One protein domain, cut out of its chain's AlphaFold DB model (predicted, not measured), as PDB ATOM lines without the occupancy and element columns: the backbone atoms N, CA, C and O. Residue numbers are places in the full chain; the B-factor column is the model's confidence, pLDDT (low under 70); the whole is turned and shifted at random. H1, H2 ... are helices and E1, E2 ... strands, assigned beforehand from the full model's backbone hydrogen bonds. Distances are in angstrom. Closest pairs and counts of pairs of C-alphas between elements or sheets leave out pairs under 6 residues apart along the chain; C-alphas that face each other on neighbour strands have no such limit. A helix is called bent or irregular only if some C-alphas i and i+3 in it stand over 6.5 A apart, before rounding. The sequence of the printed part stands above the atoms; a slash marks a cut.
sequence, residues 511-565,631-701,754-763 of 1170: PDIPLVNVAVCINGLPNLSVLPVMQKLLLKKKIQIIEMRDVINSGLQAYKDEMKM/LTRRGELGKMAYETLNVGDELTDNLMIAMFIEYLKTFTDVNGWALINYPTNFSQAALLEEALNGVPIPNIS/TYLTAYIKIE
ATOM      1  N   PRO A 511     185.585 227.695 231.788       67.06
ATOM      2  CA  PRO A 511     186.946 227.611 232.299       67.06
ATOM      3  C   PRO A 511     187.354 228.933 232.960       67.06
ATOM      4  O   PRO A 511     186.990 230.000 232.470       67.06
ATOM      5  N   ASP A 512     188.143 228.855 234.040       69.75
ATOM      6  CA  ASP A 512     188.650 230.002 234.819       69.75
ATOM      7  C   ASP A 512     189.671 230.860 234.036       69.75
ATOM      8  O   ASP A 512     190.842 230.978 234.395       69.75
ATOM      9  N   ILE A 513     189.234 231.435 232.919       74.25
ATOM     10  CA  ILE A 513     189.990 232.315 232.029       74.25
ATOM     11  C   ILE A 513     189.760 233.768 232.483       74.25
ATOM     12  O   ILE A 513     188.629 234.123 232.833       74.25
ATOM     13  N   PRO A 514     190.781 234.648 232.471       70.25
ATOM     14  CA  PRO A 514     190.574 236.074 232.722       70.25
ATOM     15  C   PRO A 514     189.534 236.668 231.759       70.25
ATOM     16  O   PRO A 514     189.617 236.476 230.547       70.25
ATOM     17  N   LEU A 515     188.570 237.428 232.293       69.81
ATOM     18  CA  LEU A 515     187.586 238.142 231.475       69.81
ATOM     19  C   LEU A 515     188.295 239.154 230.565       69.81
ATOM     20  O   LEU A 515     189.029 240.026 231.032       69.81
ATOM     21  N   VAL A 516     188.065 239.011 229.263       76.19
ATOM     22  CA  VAL A 516     188.808 239.673 228.191       76.19
ATOM     23  C   VAL A 516     187.836 240.448 227.297       76.19
ATOM     24  O   VAL A 516     186.788 239.937 226.922       76.19
ATOM     25  N   ASN A 517     188.201 241.680 226.930       77.88
ATOM     26  CA  ASN A 517     187.347 242.575 226.135       77.88
ATOM     27  C   ASN A 517     187.500 242.386 224.614       77.88
ATOM     28  O   ASN A 517     186.752 242.989 223.847       77.88
ATOM     29  N   VAL A 518     188.523 241.646 224.173       80.38
ATOM     30  CA  VAL A 518     188.864 241.419 222.761       80.38
ATOM     31  C   VAL A 518     189.425 240.003 222.608       80.38
ATOM     32  O   VAL A 518     190.599 239.780 222.901       80.38
ATOM     33  N   ALA A 519     188.603 239.063 222.149       84.88
ATOM     34  CA  ALA A 519     189.008 237.716 221.744       84.88
ATOM     35  C   ALA A 519     188.829 237.588 220.225       84.88
ATOM     36  O   ALA A 519     187.717 237.746 219.720       84.88
ATOM     37  N   VAL A 520     189.917 237.390 219.479       86.62
ATOM     38  CA  VAL A 520     189.903 237.463 218.006       86.62
ATOM     39  C   VAL A 520     190.716 236.330 217.391       86.62
ATOM     40  O   VAL A 520     191.840 236.079 217.816       86.62
ATOM     41  N   CYS A 521     190.192 235.710 216.335       87.94
ATOM     42  CA  CYS A 521     190.961 234.802 215.479       87.94
ATOM     43  C   CYS A 521     191.289 235.500 214.150       87.94
ATOM     44  O   CYS A 521     190.414 236.128 213.547       87.94
ATOM     45  N   ILE A 522     192.548 235.423 213.706       86.81
ATOM     46  CA  ILE A 522     193.054 236.072 212.487       86.81
ATOM     47  C   ILE A 522     193.649 235.011 211.558       86.81
ATOM     48  O   ILE A 522     194.750 234.514 211.798       86.81
ATOM     49  N   ASN A 523     192.940 234.707 210.475       81.62
ATOM     50  CA  ASN A 523     193.319 233.695 209.492       81.62
ATOM     51  C   ASN A 523     193.752 234.342 208.168       81.62
ATOM     52  O   ASN A 523     193.176 235.340 207.735       81.62
ATOM     53  N   GLY A 524     194.748 233.754 207.501       70.75
ATOM     54  CA  GLY A 524     195.257 234.245 206.214       70.75
ATOM     55  C   GLY A 524     196.465 235.180 206.330       70.75
ATOM     56  O   GLY A 524     196.641 236.061 205.494       70.75
ATOM     57  N   LEU A 525     197.310 235.009 207.355       75.50
ATOM     58  CA  LEU A 525     198.587 235.723 207.496       75.50
ATOM     59  C   LEU A 525     199.757 234.879 206.942       75.50
ATOM     60  O   LEU A 525     200.248 234.015 207.672       75.50
ATOM     61  N   PRO A 526     200.254 235.117 205.705       59.84
ATOM     62  CA  PRO A 526     201.408 234.387 205.165       59.84
ATOM     63  C   PRO A 526     202.758 234.970 205.616       59.84
ATOM     64  O   PRO A 526     203.740 234.245 205.762       59.84
ATOM     65  N   ASN A 527     202.834 236.285 205.851       64.44
ATOM     66  CA  ASN A 527     204.080 236.970 206.203       64.44
ATOM     67  C   ASN A 527     204.273 237.055 207.726       64.44
ATOM     68  O   ASN A 527     203.969 238.070 208.358       64.44
ATOM     69  N   LEU A 528     204.869 236.005 208.305       64.50
ATOM     70  CA  LEU A 528     205.257 235.949 209.726       64.50
ATOM     71  C   LEU A 528     206.181 237.114 210.151       64.50
ATOM     72  O   LEU A 528     206.232 237.482 211.321       64.50
ATOM     73  N   SER A 529     206.866 237.755 209.197       67.69
ATOM     74  CA  SER A 529     207.683 238.965 209.388       67.69
ATOM     75  C   SER A 529     206.908 240.173 209.941       67.69
ATOM     76  O   SER A 529     207.511 241.053 210.559       67.69
ATOM     77  N   VAL A 530     205.581 240.213 209.776       73.81
ATOM     78  CA  VAL A 530     204.713 241.257 210.344       73.81
ATOM     79  C   VAL A 530     204.428 241.006 211.831       73.81
ATOM     80  O   VAL A 530     204.198 241.959 212.579       73.81
ATOM     81  N   LEU A 531     204.506 239.759 212.312       76.25
ATOM     82  CA  LEU A 531     204.112 239.405 213.682       76.25
ATOM     83  C   LEU A 531     204.937 240.114 214.768       76.25
ATOM     84  O   LEU A 531     204.315 240.674 215.670       76.25
ATOM     85  N   PRO A 532     206.278 240.250 214.684       78.69
ATOM     86  CA  PRO A 532     207.045 241.030 215.661       78.69
ATOM     87  C   PRO A 532     206.692 242.525 215.686       78.69
ATOM     88  O   PRO A 532     206.991 243.211 216.666       78.69
ATOM     89  N   VAL A 533     206.082 243.057 214.621       79.94
ATOM     90  CA  VAL A 533     205.556 244.432 214.570       79.94
ATOM     91  C   VAL A 533     204.155 244.476 215.176       79.94
ATOM     92  O   VAL A 533     203.895 245.317 216.035       79.94
ATOM     93  N   MET A 534     203.283 243.533 214.805       78.81
ATOM     94  CA  MET A 534     201.931 243.399 215.351       78.81
ATOM     95  C   MET A 534     201.966 243.187 216.872       78.81
ATOM     96  O   MET A 534     201.281 243.906 217.594       78.81
ATOM     97  N   GLN A 535     202.857 242.325 217.375       80.12
ATOM     98  CA  GLN A 535     203.131 242.126 218.804       80.12
ATOM     99  C   GLN A 535     203.503 243.456 219.478       80.12
ATOM    100  O   GLN A 535     202.859 243.868 220.441       80.12
ATOM    101  N   LYS A 536     204.475 244.205 218.938       79.62
ATOM    102  CA  LYS A 536     204.905 245.511 219.487       79.62
ATOM    103  C   LYS A 536     203.828 246.604 219.435       79.62
ATOM    104  O   LYS A 536     203.945 247.596 220.159       79.62
ATOM    105  N   LEU A 537     202.805 246.459 218.592       80.88
ATOM    106  CA  LEU A 537     201.654 247.362 218.530       80.88
ATOM    107  C   LEU A 537     200.545 246.934 219.502       80.88
ATOM    108  O   LEU A 537     200.084 247.764 220.286       80.88
ATOM    109  N   LEU A 538     200.161 245.656 219.506       80.69
ATOM    110  CA  LEU A 538     199.079 245.118 220.334       80.69
ATOM    111  C   LEU A 538     199.453 245.017 221.824       80.69
ATOM    112  O   LEU A 538     198.616 245.323 222.678       80.69
ATOM    113  N   LEU A 539     200.731 244.796 222.160       81.25
ATOM    114  CA  LEU A 539     201.237 244.911 223.538       81.25
ATOM    115  C   LEU A 539     200.957 246.295 224.156       81.25
ATOM    116  O   LEU A 539     200.642 246.380 225.341       81.25
ATOM    117  N   LYS A 540     200.961 247.385 223.368       78.31
ATOM    118  CA  LYS A 540     200.603 248.738 223.860       78.31
ATOM    119  C   LYS A 540     199.127 248.876 224.254       78.31
ATOM    120  O   LYS A 540     198.762 249.846 224.911       78.31
ATOM    121  N   LYS A 541     198.277 247.936 223.835       78.56
ATOM    122  CA  LYS A 541     196.857 247.837 224.195       78.56
ATOM    123  C   LYS A 541     196.583 246.744 225.238       78.56
ATOM    124  O   LYS A 541     195.419 246.551 225.580       78.56
ATOM    125  N   LYS A 542     197.623 246.062 225.747       82.00
ATOM    126  CA  LYS A 542     197.541 244.794 226.501       82.00
ATOM    127  C   LYS A 542     196.780 243.693 225.744       82.00
ATOM    128  O   LYS A 542     196.058 242.915 226.358       82.00
ATOM    129  N   ILE A 543     196.916 243.648 224.421       84.25
ATOM    130  CA  ILE A 543     196.397 242.548 223.604       84.25
ATOM    131  C   ILE A 543     197.576 241.620 223.300       84.25
ATOM    132  O   ILE A 543     198.565 242.054 222.704       84.25
ATOM    133  N   GLN A 544     197.499 240.373 223.760       80.88
ATOM    134  CA  GLN A 544     198.496 239.345 223.467       80.88
ATOM    135  C   GLN A 544     198.235 238.710 222.100       80.88
ATOM    136  O   GLN A 544     197.115 238.723 221.595       80.88
ATOM    137  N   ILE A 545     199.286 238.165 221.497       85.56
ATOM    138  CA  ILE A 545     199.231 237.464 220.216       85.56
ATOM    139  C   ILE A 545     199.742 236.054 220.459       85.56
ATOM    140  O   ILE A 545     200.791 235.903 221.082       85.56
ATOM    141  N   ILE A 546     198.993 235.058 219.998       86.06
ATOM    142  CA  ILE A 546     199.216 233.650 220.306       86.06
ATOM    143  C   ILE A 546     199.328 232.874 218.995       86.06
ATOM    144  O   ILE A 546     198.426 232.935 218.157       86.06
ATOM    145  N   GLU A 547     200.405 232.111 218.833       87.31
ATOM    146  CA  GLU A 547     200.424 230.976 217.914       87.31
ATOM    147  C   GLU A 547     200.200 229.670 218.689       87.31
ATOM    148  O   GLU A 547     200.663 229.517 219.820       87.31
ATOM    149  N   MET A 548     199.588 228.661 218.057       86.44
ATOM    150  CA  MET A 548     199.479 227.316 218.651       86.44
ATOM    151  C   MET A 548     200.852 226.688 218.958       86.44
ATOM    152  O   MET A 548     200.974 225.848 219.848       86.44
ATOM    153  N   ARG A 549     201.921 227.150 218.292       85.44
ATOM    154  CA  ARG A 549     203.307 226.783 218.618       85.44
ATOM    155  C   ARG A 549     203.726 227.251 220.014       85.44
ATOM    156  O   ARG A 549     204.401 226.500 220.714       85.44
ATOM    157  N   ASP A 550     203.316 228.443 220.446       86.00
ATOM    158  CA  ASP A 550     203.631 228.959 221.787       86.00
ATOM    159  C   ASP A 550     202.919 228.135 222.867       86.00
ATOM    160  O   ASP A 550     203.525 227.769 223.874       86.00
ATOM    161  N   VAL A 551     201.658 227.772 222.603       87.50
ATOM    162  CA  VAL A 551     200.808 226.917 223.446       87.50
ATOM    163  C   VAL A 551     201.468 225.557 223.697       87.50
ATOM    164  O   VAL A 551     201.722 225.199 224.850       87.50
ATOM    165  N   ILE A 552     201.800 224.827 222.624       87.88
ATOM    166  CA  ILE A 552     202.401 223.484 222.686       87.88
ATOM    167  C   ILE A 552     203.763 223.536 223.391       87.88
ATOM    168  O   ILE A 552     204.017 222.761 224.314       87.88
ATOM    169  N   ASN A 553     204.619 224.501 223.028       88.25
ATOM    170  CA  ASN A 553     205.912 224.699 223.688       88.25
ATOM    171  C   ASN A 553     205.758 224.957 225.196       88.25
ATOM    172  O   ASN A 553     206.570 224.470 225.979       88.25
ATOM    173  N   SER A 554     204.714 225.674 225.620       86.19
ATOM    174  CA  SER A 554     204.441 225.934 227.037       86.19
ATOM    175  C   SER A 554     203.972 224.694 227.811       86.19
ATOM    176  O   SER A 554     204.338 224.542 228.979       86.19
ATOM    177  N   GLY A 555     203.196 223.801 227.185       85.38
ATOM    178  CA  GLY A 555     202.837 222.501 227.768       85.38
ATOM    179  C   GLY A 555     204.064 221.601 227.940       85.38
ATOM    180  O   GLY A 555     204.340 221.113 229.035       85.38
ATOM    181  N   LEU A 556     204.871 221.476 226.881       86.94
ATOM    182  CA  LEU A 556     206.124 220.713 226.896       86.94
ATOM    183  C   LEU A 556     207.157 221.275 227.892       86.94
ATOM    184  O   LEU A 556     207.915 220.506 228.481       86.94
ATOM    185  N   GLN A 557     207.198 222.595 228.105       84.00
ATOM    186  CA  GLN A 557     208.046 223.223 229.128       84.00
ATOM    187  C   GLN A 557     207.572 222.894 230.548       84.00
ATOM    188  O   GLN A 557     208.392 222.461 231.352       84.00
ATOM    189  N   ALA A 558     206.268 223.001 230.837       84.50
ATOM    190  CA  ALA A 558     205.722 222.636 232.149       84.50
ATOM    191  C   ALA A 558     206.036 221.172 232.506       84.50
ATOM    192  O   ALA A 558     206.557 220.894 233.583       84.50
ATOM    193  N   TYR A 559     205.833 220.252 231.556       85.62
ATOM    194  CA  TYR A 559     206.187 218.841 231.727       85.62
ATOM    195  C   TYR A 559     207.688 218.632 232.025       85.62
ATOM    196  O   TYR A 559     208.039 217.869 232.926       85.62
ATOM    197  N   LYS A 560     208.586 219.340 231.324       81.69
ATOM    198  CA  LYS A 560     210.044 219.255 231.544       81.69
ATOM    199  C   LYS A 560     210.485 219.817 232.900       81.69
ATOM    200  O   LYS A 560     211.309 219.190 233.567       81.69
ATOM    201  N   ASP A 561     209.927 220.954 233.313       80.88
ATOM    202  CA  ASP A 561     210.236 221.595 234.598       80.88
ATOM    203  C   ASP A 561     209.746 220.744 235.787       80.88
ATOM    204  O   ASP A 561     210.445 220.611 236.796       80.88
ATOM    205  N   GLU A 562     208.574 220.114 235.657       82.62
ATOM    206  CA  GLU A 562     208.003 219.208 236.663       82.62
ATOM    207  C   GLU A 562     208.779 217.880 236.758       82.62
ATOM    208  O   GLU A 562     209.028 217.392 237.865       82.62
ATOM    209  N   MET A 563     209.247 217.339 235.625       69.50
ATOM    210  CA  MET A 563     210.059 216.113 235.557       69.50
ATOM    211  C   MET A 563     211.489 216.252 236.105       69.50
ATOM    212  O   MET A 563     212.118 215.239 236.408       69.50
ATOM    213  N   LYS A 564     212.022 217.477 236.248       59.97
ATOM    214  CA  LYS A 564     213.381 217.760 236.772       59.97
ATOM    215  C   LYS A 564     214.503 216.942 236.110       59.97
ATOM    216  O   LYS A 564     215.445 216.513 236.779       59.97
ATOM    217  N   MET A 565     214.421 216.749 234.795       46.59
ATOM    218  CA  MET A 565     215.453 216.041 234.031       46.59
ATOM    219  C   MET A 565     216.808 216.754 234.135       46.59
ATOM    220  O   MET A 565     216.970 217.870 233.639       46.59
ATOM    221  N   LEU A 631     201.863 215.607 238.574       74.62
ATOM    222  CA  LEU A 631     201.983 216.634 237.541       74.62
ATOM    223  C   LEU A 631     200.903 217.711 237.745       74.62
ATOM    224  O   LEU A 631     199.858 217.466 238.351       74.62
ATOM    225  N   THR A 632     201.121 218.914 237.219       83.31
ATOM    226  CA  THR A 632     200.014 219.860 237.023       83.31
ATOM    227  C   THR A 632     199.210 219.449 235.795       83.31
ATOM    228  O   THR A 632     199.756 218.850 234.875       83.31
ATOM    229  N   ARG A 633     197.943 219.867 235.686       79.31
ATOM    230  CA  ARG A 633     197.126 219.623 234.479       79.31
ATOM    231  C   ARG A 633     197.795 220.085 233.174       79.31
ATOM    232  O   ARG A 633     197.570 219.521 232.108       79.31
ATOM    233  N   ARG A 634     198.660 221.100 233.255       81.00
ATOM    234  CA  ARG A 634     199.474 221.599 232.139       81.00
ATOM    235  C   ARG A 634     200.641 220.658 231.812       81.00
ATOM    236  O   ARG A 634     200.925 220.446 230.637       81.00
ATOM    237  N   GLY A 635     201.277 220.085 232.834       82.62
ATOM    238  CA  GLY A 635     202.273 219.020 232.714       82.62
ATOM    239  C   GLY A 635     201.685 217.685 232.243       82.62
ATOM    240  O   GLY A 635     202.331 216.996 231.466       82.62
ATOM    241  N   GLU A 636     200.446 217.349 232.615       82.94
ATOM    242  CA  GLU A 636     199.700 216.180 232.117       82.94
ATOM    243  C   GLU A 636     199.410 216.299 230.614       82.94
ATOM    244  O   GLU A 636     199.766 215.411 229.843       82.94
ATOM    245  N   LEU A 637     198.843 217.426 230.168       85.19
ATOM    246  CA  LEU A 637     198.623 217.690 228.740       85.19
ATOM    247  C   LEU A 637     199.956 217.777 227.970       85.19
ATOM    248  O   LEU A 637     200.061 217.286 226.849       85.19
ATOM    249  N   GLY A 638     200.997 218.345 228.590       86.31
ATOM    250  CA  GLY A 638     202.361 218.357 228.056       86.31
ATOM    251  C   GLY A 638     202.984 216.962 227.939       86.31
ATOM    252  O   GLY A 638     203.686 216.696 226.965       86.31
ATOM    253  N   LYS A 639     202.689 216.054 228.878       85.19
ATOM    254  CA  LYS A 639     203.067 214.637 228.819       85.19
ATOM    255  C   LYS A 639     202.370 213.949 227.650       85.19
ATOM    256  O   LYS A 639     203.053 213.339 226.839       85.19
ATOM    257  N   MET A 640     201.048 214.094 227.528       80.50
ATOM    258  CA  MET A 640     200.269 213.516 226.425       80.50
ATOM    259  C   MET A 640     200.808 213.985 225.066       80.50
ATOM    260  O   MET A 640     201.079 213.163 224.199       80.50
ATOM    261  N   ALA A 641     201.056 215.290 224.914       84.25
ATOM    262  CA  ALA A 641     201.635 215.857 223.698       84.25
ATOM    263  C   ALA A 641     203.068 215.359 223.422       84.25
ATOM    264  O   ALA A 641     203.443 215.178 222.268       84.25
ATOM    265  N   TYR A 642     203.879 215.122 224.458       84.81
ATOM    266  CA  TYR A 642     205.203 214.507 224.314       84.81
ATOM    267  C   TYR A 642     205.112 213.027 223.912       84.81
ATOM    268  O   TYR A 642     205.894 212.568 223.084       84.81
ATOM    269  N   GLU A 643     204.150 212.284 224.460       80.81
ATOM    270  CA  GLU A 643     203.914 210.875 224.136       80.81
ATOM    271  C   GLU A 643     203.435 210.708 222.681       80.81
ATOM    272  O   GLU A 643     204.038 209.923 221.952       80.81
ATOM    273  N   THR A 644     202.466 211.502 222.200       79.75
ATOM    274  CA  THR A 644     202.009 211.440 220.793       79.75
ATOM    275  C   THR A 644     203.092 211.875 219.801       79.75
ATOM    276  O   THR A 644     203.340 211.180 218.816       79.75
ATOM    277  N   LEU A 645     203.807 212.975 220.076       82.62
ATOM    278  CA  LEU A 645     204.873 213.464 219.190       82.62
ATOM    279  C   LEU A 645     206.085 212.515 219.132       82.62
ATOM    280  O   LEU A 645     206.790 212.503 218.126       82.62
ATOM    281  N   ASN A 646     206.317 211.702 220.170       77.25
ATOM    282  CA  ASN A 646     207.341 210.650 220.158       77.25
ATOM    283  C   ASN A 646     206.927 209.401 219.367       77.25
ATOM    284  O   ASN A 646     207.798 208.713 218.837       77.25
ATOM    285  N   VAL A 647     205.627 209.094 219.291       79.00
ATOM    286  CA  VAL A 647     205.098 208.059 218.381       79.00
ATOM    287  C   VAL A 647     205.186 208.533 216.923       79.00
ATOM    288  O   VAL A 647     205.437 207.728 216.030       79.00
ATOM    289  N   GLY A 648     205.074 209.848 216.705       70.94
ATOM    290  CA  GLY A 648     205.115 210.493 215.389       70.94
ATOM    291  C   GLY A 648     203.740 210.913 214.865       70.94
ATOM    292  O   GLY A 648     203.648 211.367 213.727       70.94
ATOM    293  N   ASP A 649     202.698 210.778 215.688       73.44
ATOM    294  CA  ASP A 649     201.319 211.126 215.349       73.44
ATOM    295  C   ASP A 649     201.040 212.631 215.508       73.44
ATOM    296  O   ASP A 649     201.673 213.341 216.300       73.44
ATOM    297  N   GLU A 650     200.038 213.124 214.776       76.94
ATOM    298  CA  GLU A 650     199.553 214.498 214.910       76.94
ATOM    299  C   GLU A 650     198.788 214.711 216.231       76.94
ATOM    300  O   GLU A 650     198.107 213.822 216.749       76.94
ATOM    301  N   LEU A 651     198.887 215.920 216.793       82.94
ATOM    302  CA  LEU A 651     198.164 216.290 218.012       82.94
ATOM    303  C   LEU A 651     196.661 216.386 217.725       82.94
ATOM    304  O   LEU A 651     196.246 217.124 216.835       82.94
ATOM    305  N   THR A 652     195.835 215.698 218.515       84.06
ATOM    306  CA  THR A 652     194.375 215.746 218.343       84.06
ATOM    307  C   THR A 652     193.809 217.130 218.677       84.06
ATOM    308  O   THR A 652     194.281 217.805 219.597       84.06
ATOM    309  N   ASP A 653     192.750 217.546 217.975       83.81
ATOM    310  CA  ASP A 653     192.118 218.861 218.177       83.81
ATOM    311  C   ASP A 653     191.690 219.093 219.636       83.81
ATOM    312  O   ASP A 653     191.953 220.155 220.200       83.81
ATOM    313  N   ASN A 654     191.122 218.069 220.285       82.56
ATOM    314  CA  ASN A 654     190.758 218.111 221.706       82.56
ATOM    315  C   ASN A 654     191.970 218.424 222.606       82.56
ATOM    316  O   ASN A 654     191.872 219.262 223.505       82.56
ATOM    317  N   LEU A 655     193.120 217.784 222.358       83.94
ATOM    318  CA  LEU A 655     194.353 217.988 223.123       83.94
ATOM    319  C   LEU A 655     194.943 219.386 222.868       83.94
ATOM    320  O   LEU A 655     195.362 220.062 223.809       83.94
ATOM    321  N   MET A 656     194.918 219.859 221.618       84.12
ATOM    322  CA  MET A 656     195.354 221.212 221.257       84.12
ATOM    323  C   MET A 656     194.507 222.302 221.933       84.12
ATOM    324  O   MET A 656     195.061 223.253 222.492       84.12
ATOM    325  N   ILE A 657     193.179 222.154 221.940       86.06
ATOM    326  CA  ILE A 657     192.247 223.110 222.558       86.06
ATOM    327  C   ILE A 657     192.350 223.069 224.093       86.06
ATOM    328  O   ILE A 657     192.369 224.122 224.738       86.06
ATOM    329  N   ALA A 658     192.517 221.887 224.694       84.38
ATOM    330  CA  ALA A 658     192.770 221.755 226.130       84.38
ATOM    331  C   ALA A 658     194.077 222.453 226.555       84.38
ATOM    332  O   ALA A 658     194.088 223.201 227.537       84.38
ATOM    333  N   MET A 659     195.165 222.282 225.788       83.75
ATOM    334  CA  MET A 659     196.417 223.014 226.016       83.75
ATOM    335  C   MET A 659     196.242 224.529 225.845       83.75
ATOM    336  O   MET A 659     196.806 225.290 226.630       83.75
ATOM    337  N   PHE A 660     195.444 224.986 224.872       88.19
ATOM    338  CA  PHE A 660     195.154 226.412 224.674       88.19
ATOM    339  C   PHE A 660     194.438 227.028 225.884       88.19
ATOM    340  O   PHE A 660     194.826 228.102 226.340       88.19
ATOM    341  N   ILE A 661     193.465 226.335 226.481       85.94
ATOM    342  CA  ILE A 661     192.757 226.823 227.676       85.94
ATOM    343  C   ILE A 661     193.684 226.902 228.900       85.94
ATOM    344  O   ILE A 661     193.710 227.929 229.581       85.94
ATOM    345  N   GLU A 662     194.502 225.877 229.165       82.38
ATOM    346  CA  GLU A 662     195.500 225.933 230.251       82.38
ATOM    347  C   GLU A 662     196.659 226.916 229.949       82.38
ATOM    348  O   GLU A 662     197.348 227.377 230.861       82.38
ATOM    349  N   TYR A 663     196.862 227.312 228.686       86.44
ATOM    350  CA  TYR A 663     197.745 228.417 228.302       86.44
ATOM    351  C   TYR A 663     197.114 229.787 228.599       86.44
ATOM    352  O   TYR A 663     197.758 230.612 229.252       86.44
ATOM    353  N   LEU A 664     195.844 230.011 228.230       83.62
ATOM    354  CA  LEU A 664     195.116 231.258 228.519       83.62
ATOM    355  C   LEU A 664     195.083 231.588 230.023       83.62
ATOM    356  O   LEU A 664     195.232 232.752 230.398       83.62
ATOM    357  N   LYS A 665     194.972 230.575 230.892       83.56
ATOM    358  CA  LYS A 665     195.007 230.729 232.361       83.56
ATOM    359  C   LYS A 665     196.312 231.303 232.917       83.56
ATOM    360  O   LYS A 665     196.325 231.806 234.037       83.56
ATOM    361  N   THR A 666     197.414 231.249 232.167       80.12
ATOM    362  CA  THR A 666     198.692 231.834 232.616       80.12
ATOM    363  C   THR A 666     198.739 233.358 232.495       80.12
ATOM    364  O   THR A 666     199.639 233.998 233.044       80.12
ATOM    365  N   PHE A 667     197.766 233.967 231.810       79.00
ATOM    366  CA  PHE A 667     197.726 235.406 231.608       79.00
ATOM    367  C   PHE A 667     197.125 236.159 232.795       79.00
ATOM    368  O   PHE A 667     195.993 235.932 233.213       79.00
ATOM    369  N   THR A 668     197.880 237.137 233.290       64.69
ATOM    370  CA  THR A 668     197.436 238.101 234.301       64.69
ATOM    371  C   THR A 668     197.586 239.523 233.753       64.69
ATOM    372  O   THR A 668     198.555 239.826 233.060       64.69
ATOM    373  N   ASP A 669     196.601 240.384 234.030       68.38
ATOM    374  CA  ASP A 669     196.533 241.787 233.574       68.38
ATOM    375  C   ASP A 669     196.581 242.000 232.034       68.38
ATOM    376  O   ASP A 669     197.340 242.818 231.503       68.38
ATOM    377  N   VAL A 670     195.732 241.261 231.307       76.94
ATOM    378  CA  VAL A 670     195.589 241.287 229.836       76.94
ATOM    379  C   VAL A 670     194.195 241.790 229.434       76.94
ATOM    380  O   VAL A 670     193.198 241.367 230.007       76.94
ATOM    381  N   ASN A 671     194.115 242.673 228.430       76.88
ATOM    382  CA  ASN A 671     192.851 243.220 227.906       76.88
ATOM    383  C   ASN A 671     192.262 242.389 226.750       76.88
ATOM    384  O   ASN A 671     191.068 242.503 226.466       76.88
ATOM    385  N   GLY A 672     193.100 241.632 226.034       82.62
ATOM    386  CA  GLY A 672     192.715 240.899 224.829       82.62
ATOM    387  C   GLY A 672     193.699 239.818 224.402       82.62
ATOM    388  O   GLY A 672     194.873 239.862 224.774       82.62
ATOM    389  N   TRP A 673     193.238 238.889 223.573       87.56
ATOM    390  CA  TRP A 673     194.086 237.937 222.862       87.56
ATOM    391  C   TRP A 673     193.691 237.818 221.387       87.56
ATOM    392  O   TRP A 673     192.520 237.937 221.022       87.56
ATOM    393  N   ALA A 674     194.695 237.599 220.539       86.56
ATOM    394  CA  ALA A 674     194.549 237.353 219.112       86.56
ATOM    395  C   ALA A 674     195.248 236.036 218.738       86.56
ATOM    396  O   ALA A 674     196.469 235.926 218.879       86.56
ATOM    397  N   LEU A 675     194.478 235.052 218.277       88.06
ATOM    398  CA  LEU A 675     194.956 233.743 217.823       88.06
ATOM    399  C   LEU A 675     195.186 233.780 216.304       88.06
ATOM    400  O   LEU A 675     194.351 234.313 215.574       88.06
ATOM    401  N   ILE A 676     196.323 233.272 215.822       86.06
ATOM    402  CA  ILE A 676     196.716 233.373 214.402       86.06
ATOM    403  C   ILE A 676     196.621 232.025 213.689       86.06
ATOM    404  O   ILE A 676     197.182 231.038 214.163       86.06
ATOM    405  N   ASN A 677     196.016 232.034 212.495       84.19
ATOM    406  CA  ASN A 677     195.916 230.900 211.568       84.19
ATOM    407  C   ASN A 677     195.343 229.617 212.225       84.19
ATOM    408  O   ASN A 677     195.693 228.506 211.831       84.19
ATOM    409  N   TYR A 678     194.469 229.783 213.223       85.38
ATOM    410  CA  TYR A 678     193.694 228.738 213.894       85.38
ATOM    411  C   TYR A 678     192.376 229.351 214.413       85.38
ATOM    412  O   TYR A 678     192.402 230.493 214.888       85.38
ATOM    413  N   PRO A 679     191.232 228.638 214.374       86.06
ATOM    414  CA  PRO A 679     191.023 227.304 213.789       86.06
ATOM    415  C   PRO A 679     191.117 227.330 212.256       86.06
ATOM    416  O   PRO A 679     190.831 228.359 211.645       86.06
ATOM    417  N   THR A 680     191.506 226.218 211.623       81.69
ATOM    418  CA  THR A 680     191.474 226.079 210.153       81.69
ATOM    419  C   THR A 680     190.193 225.406 209.671       81.69
ATOM    420  O   THR A 680     189.690 225.749 208.602       81.69
ATOM    421  N   ASN A 681     189.649 224.482 210.469       82.38
ATOM    422  CA  ASN A 681     188.519 223.629 210.095       82.38
ATOM    423  C   ASN A 681     187.255 223.994 210.897       82.38
ATOM    424  O   ASN A 681     187.339 224.491 212.022       82.38
ATOM    425  N   PHE A 682     186.066 223.698 210.359       80.81
ATOM    426  CA  PHE A 682     184.798 223.967 211.054       80.81
ATOM    427  C   PHE A 682     184.676 223.181 212.371       80.81
ATOM    428  O   PHE A 682     184.299 223.744 213.396       80.81
ATOM    429  N   SER A 683     185.093 221.914 212.379       76.06
ATOM    430  CA  SER A 683     185.075 221.037 213.557       76.06
ATOM    431  C   SER A 683     185.996 221.554 214.676       76.06
ATOM    432  O   SER A 683     185.617 221.536 215.844       76.06
ATOM    433  N   GLN A 684     187.156 222.127 214.323       83.81
ATOM    434  CA  GLN A 684     188.033 222.835 215.267       83.81
ATOM    435  C   GLN A 684     187.376 224.091 215.837       83.81
ATOM    436  O   GLN A 684     187.490 224.350 217.031       83.81
ATOM    437  N   ALA A 685     186.685 224.875 215.002       82.69
ATOM    438  CA  ALA A 685     185.965 226.060 215.457       82.69
ATOM    439  C   ALA A 685     184.833 225.691 216.429       82.69
ATOM    440  O   ALA A 685     184.695 226.334 217.468       82.69
ATOM    441  N   ALA A 686     184.083 224.623 216.141       80.06
ATOM    442  CA  ALA A 686     183.023 224.125 217.012       80.06
ATOM    443  C   ALA A 686     183.556 223.651 218.377       80.06
ATOM    444  O   ALA A 686     183.035 224.064 219.411       80.06
ATOM    445  N   LEU A 687     184.633 222.853 218.388       81.75
ATOM    446  CA  LEU A 687     185.274 222.380 219.622       81.75
ATOM    447  C   LEU A 687     185.916 223.524 220.427       81.75
ATOM    448  O   LEU A 687     185.852 223.522 221.656       81.75
ATOM    449  N   LEU A 688     186.524 224.509 219.755       85.50
ATOM    450  CA  LEU A 688     187.119 225.683 220.400       85.50
ATOM    451  C   LEU A 688     186.047 226.526 221.097       85.50
ATOM    452  O   LEU A 688     186.229 226.944 222.239       85.50
ATOM    453  N   GLU A 689     184.926 226.755 220.416       83.12
ATOM    454  CA  GLU A 689     183.816 227.550 220.926       83.12
ATOM    455  C   GLU A 689     183.087 226.824 222.071       83.12
ATOM    456  O   GLU A 689     182.863 227.431 223.118       83.12
ATOM    457  N   GLU A 690     182.819 225.514 221.948       80.44
ATOM    458  CA  GLU A 690     182.282 224.685 223.042       80.44
ATOM    459  C   GLU A 690     183.187 224.750 224.283       80.44
ATOM    460  O   GLU A 690     182.701 224.967 225.395       80.44
ATOM    461  N   ALA A 691     184.504 224.627 224.105       78.50
ATOM    462  CA  ALA A 691     185.456 224.615 225.211       78.50
ATOM    463  C   ALA A 691     185.663 225.999 225.865       78.50
ATOM    464  O   ALA A 691     185.977 226.068 227.055       78.50
ATOM    465  N   LEU A 692     185.457 227.102 225.132       80.88
ATOM    466  CA  LEU A 692     185.479 228.469 225.676       80.88
ATOM    467  C   LEU A 692     184.158 228.850 226.364       80.88
ATOM    468  O   LEU A 692     184.169 229.466 227.433       80.88
ATOM    469  N   ASN A 693     183.013 228.493 225.773       74.38
ATOM    470  CA  ASN A 693     181.695 228.858 226.292       74.38
ATOM    471  C   ASN A 693     181.123 227.874 227.319       74.38
ATOM    472  O   ASN A 693     180.226 228.265 228.069       74.38
ATOM    473  N   GLY A 694     181.605 226.632 227.352       68.06
ATOM    474  CA  GLY A 694     181.047 225.534 228.146       68.06
ATOM    475  C   GLY A 694     179.721 224.975 227.607       68.06
ATOM    476  O   GLY A 694     179.076 224.172 228.279       68.06
ATOM    477  N   VAL A 695     179.286 225.415 226.421       70.00
ATOM    478  CA  VAL A 695     177.975 225.105 225.833       70.00
ATOM    479  C   VAL A 695     178.171 224.654 224.380       70.00
ATOM    480  O   VAL A 695     178.702 225.447 223.592       70.00
ATOM    481  N   PRO A 696     177.744 223.432 224.003       67.50
ATOM    482  CA  PRO A 696     177.846 222.954 222.627       67.50
ATOM    483  C   PRO A 696     176.965 223.785 221.687       67.50
ATOM    484  O   PRO A 696     175.933 224.329 222.089       67.50
ATOM    485  N   ILE A 697     177.374 223.888 220.425       68.44
ATOM    486  CA  ILE A 697     176.651 224.662 219.412       68.44
ATOM    487  C   ILE A 697     175.414 223.868 218.930       68.44
ATOM    488  O   ILE A 697     175.555 222.684 218.603       68.44
ATOM    489  N   PRO A 698     174.216 224.483 218.840       59.66
ATOM    490  CA  PRO A 698     173.015 223.842 218.295       59.66
ATOM    491  C   PRO A 698     173.186 223.291 216.867       59.66
ATOM    492  O   PRO A 698     173.987 223.796 216.084       59.66
ATOM    493  N   ASN A 699     172.395 222.271 216.517       55.28
ATOM    494  CA  ASN A 699     172.259 221.661 215.178       55.28
ATOM    495  C   ASN A 699     173.520 221.052 214.519       55.28
ATOM    496  O   ASN A 699     173.422 220.497 213.428       55.28
ATOM    497  N   ILE A 700     174.689 221.072 215.168       53.25
ATOM    498  CA  ILE A 700     175.931 220.466 214.635       53.25
ATOM    499  C   ILE A 700     176.098 218.989 215.065       53.25
ATOM    500  O   ILE A 700     176.860 218.235 214.454       53.25
ATOM    501  N   SER A 701     175.332 218.537 216.066       50.41
ATOM    502  CA  SER A 701     175.386 217.185 216.646       50.41
ATOM    503  C   SER A 701     175.195 216.042 215.647       50.41
ATOM    504  O   SER A 701     175.753 214.970 215.861       50.41
ATOM    505  N   THR A 754     178.518 234.157 220.775       78.00
ATOM    506  CA  THR A 754     179.894 233.653 220.714       78.00
ATOM    507  C   THR A 754     180.812 234.297 221.757       78.00
ATOM    508  O   THR A 754     180.651 235.461 222.121       78.00
ATOM    509  N   TYR A 755     181.826 233.557 222.210       79.69
ATOM    510  CA  TYR A 755     182.934 234.080 223.012       79.69
ATOM    511  C   TYR A 755     183.845 234.987 222.169       79.69
ATOM    512  O   TYR A 755     184.359 236.001 222.649       79.69
ATOM    513  N   LEU A 756     184.048 234.632 220.895       81.56
ATOM    514  CA  LEU A 756     184.843 235.424 219.960       81.56
ATOM    515  C   LEU A 756     184.166 236.769 219.655       81.56
ATOM    516  O   LEU A 756     183.005 236.834 219.260       81.56
ATOM    517  N   THR A 757     184.937 237.849 219.801       84.00
ATOM    518  CA  THR A 757     184.534 239.235 219.521       84.00
ATOM    519  C   THR A 757     184.591 239.559 218.026       84.00
ATOM    520  O   THR A 757     183.836 240.402 217.548       84.00
ATOM    521  N   ALA A 758     185.505 238.921 217.285       82.00
ATOM    522  CA  ALA A 758     185.584 239.000 215.828       82.00
ATOM    523  C   ALA A 758     186.362 237.813 215.236       82.00
ATOM    524  O   ALA A 758     187.320 237.318 215.832       82.00
ATOM    525  N   TYR A 759     186.007 237.431 214.010       84.81
ATOM    526  CA  TYR A 759     186.802 236.557 213.149       84.81
ATOM    527  C   TYR A 759     187.294 237.374 211.949       84.81
ATOM    528  O   TYR A 759     186.493 237.993 211.249       84.81
ATOM    529  N   ILE A 760     188.609 237.418 211.727       85.00
ATOM    530  CA  ILE A 760     189.236 238.228 210.677       85.00
ATOM    531  C   ILE A 760     189.906 237.299 209.665       85.00
ATOM    532  O   ILE A 760     190.960 236.727 209.936       85.00
ATOM    533  N   LYS A 761     189.318 237.194 208.473       81.44
ATOM    534  CA  LYS A 761     189.965 236.606 207.295       81.44
ATOM    535  C   LYS A 761     190.711 237.714 206.551       81.44
ATOM    536  O   LYS A 761     190.096 238.706 206.165       81.44
ATOM    537  N   ILE A 762     192.018 237.566 206.356       80.31
ATOM    538  CA  ILE A 762     192.811 238.483 205.530       80.31
ATOM    539  C   ILE A 762     192.836 237.963 204.095       80.31
ATOM    540  O   ILE A 762     193.223 236.824 203.839       80.31
ATOM    541  N   GLU A 763     192.445 238.822 203.159       69.88
ATOM    542  CA  GLU A 763     192.493 238.564 201.722       69.88
ATOM    543  C   GLU A 763     193.500 239.522 201.075       69.88
ATOM    544  O   GLU A 763     193.596 240.696 201.441       69.88
TER     545      GLU A 763
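Overview. This is residues 511 to 565, 631 to 701 and 754 to 763 of the 1170 residues of an uncharacterized protein of Lamprigera yunnana (UniProt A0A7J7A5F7). A small four-stranded parallel sheet has H1 packed along one face, while H2, H3, H4 and H5 gather off its other side in a crossed group with H4 in the middle. H3 and H4 form a helical hairpin, and H2 crosses both of them. You will find 136 printed residues with five named helices and four named strands, along the chain E1 H1 E2 H2 H3 H4 E3 H5 E4; the sheet's order is E2 E3 E1 E4, and the class is mixed, helices and strands. The whole is compact, with a radius of gyration of the C-alphas of 15.4 A and spans of 41 by 40 by 30 A.

Arrangement. Start at the inner strands E3, residues 672 to 676, and E1, residues 518 to 523, where N 522 and O 675 are 2.8 A apart, within hydrogen-bond range. Edge strand E2, residues 543 to 546, is parallel to E3, with N 544 and O 672 at 2.9 A; edge strand E4, residues 758 to 761, is parallel to E1, with N 523 and O 760 at 2.9 A. H1, residues 528 to 541, is on one face, making two layers, helix and sheet; it lies over E2 at a height over the sheet of 8.0 A and runs along the strands, the closest C-alphas being those of Gln 535 and Ile 545, 6.2 A. E1, H1 and E2 form a split strand-helix-strand unit, two strands running the same way with E3 between them, and its crossover is right-handed. Now look to the hub, H4, residues 653 to 664, which is not on the sheet, but only just, with 4 pairs of C-alphas within 10 A. It touches H5, residues 682 to 693, the same way at a steep tilt of 38 degrees, closest at C-alphas 657 and 688, 6.1 A. It touches H3, residues 633 to 647, opposite ways at a steep tilt of 38 degrees, closest at C-alphas 634 and 662, 6.2 A. H2, residues 548 to 563, touches H3 about perpendicular at 77 degrees, closest at C-alphas 559 and 635, 4.0 A. With residues 548 to 555 alone H2 touches H4, about perpendicular at 76 degrees, closest at C-alphas 551 and 660, 5.8 A. H1 and H4 are apart. Every O i to N i+4 pair is within hydrogen-bond range in H2, H3, H4 and H5, and 5 of 10 in H1.

Along the chain. Find C-alpha 518 at (188.864, 241.419, 222.761), where E1 begins; it is 16.0 A long. H1 spans 20.5 A and is irregular, but only just: C-alphas 529 and 532 are 6.6 A apart. H2, from C-alpha 548 at (199.479, 227.316, 218.651), spans 22.9 A and H3 21.4 A. E4 ends at C-alpha 761, (189.965, 236.606, 207.295).

Size, cuts and confidence. The C-alphas farthest apart, those of Met 565 and Asn 699, are 47.5 A apart. Residues 566 to 630 and 702 to 753 are not printed; the gaps across the cuts are 13.9 A and 17.6 A between C-alphas. Of the links printed whole, H4 to E3 is short and the others are tight. Mean pLDDT of the printed part is 79.2, with 20 residues under 70, among them residues 526 to 529 and 696 to 701.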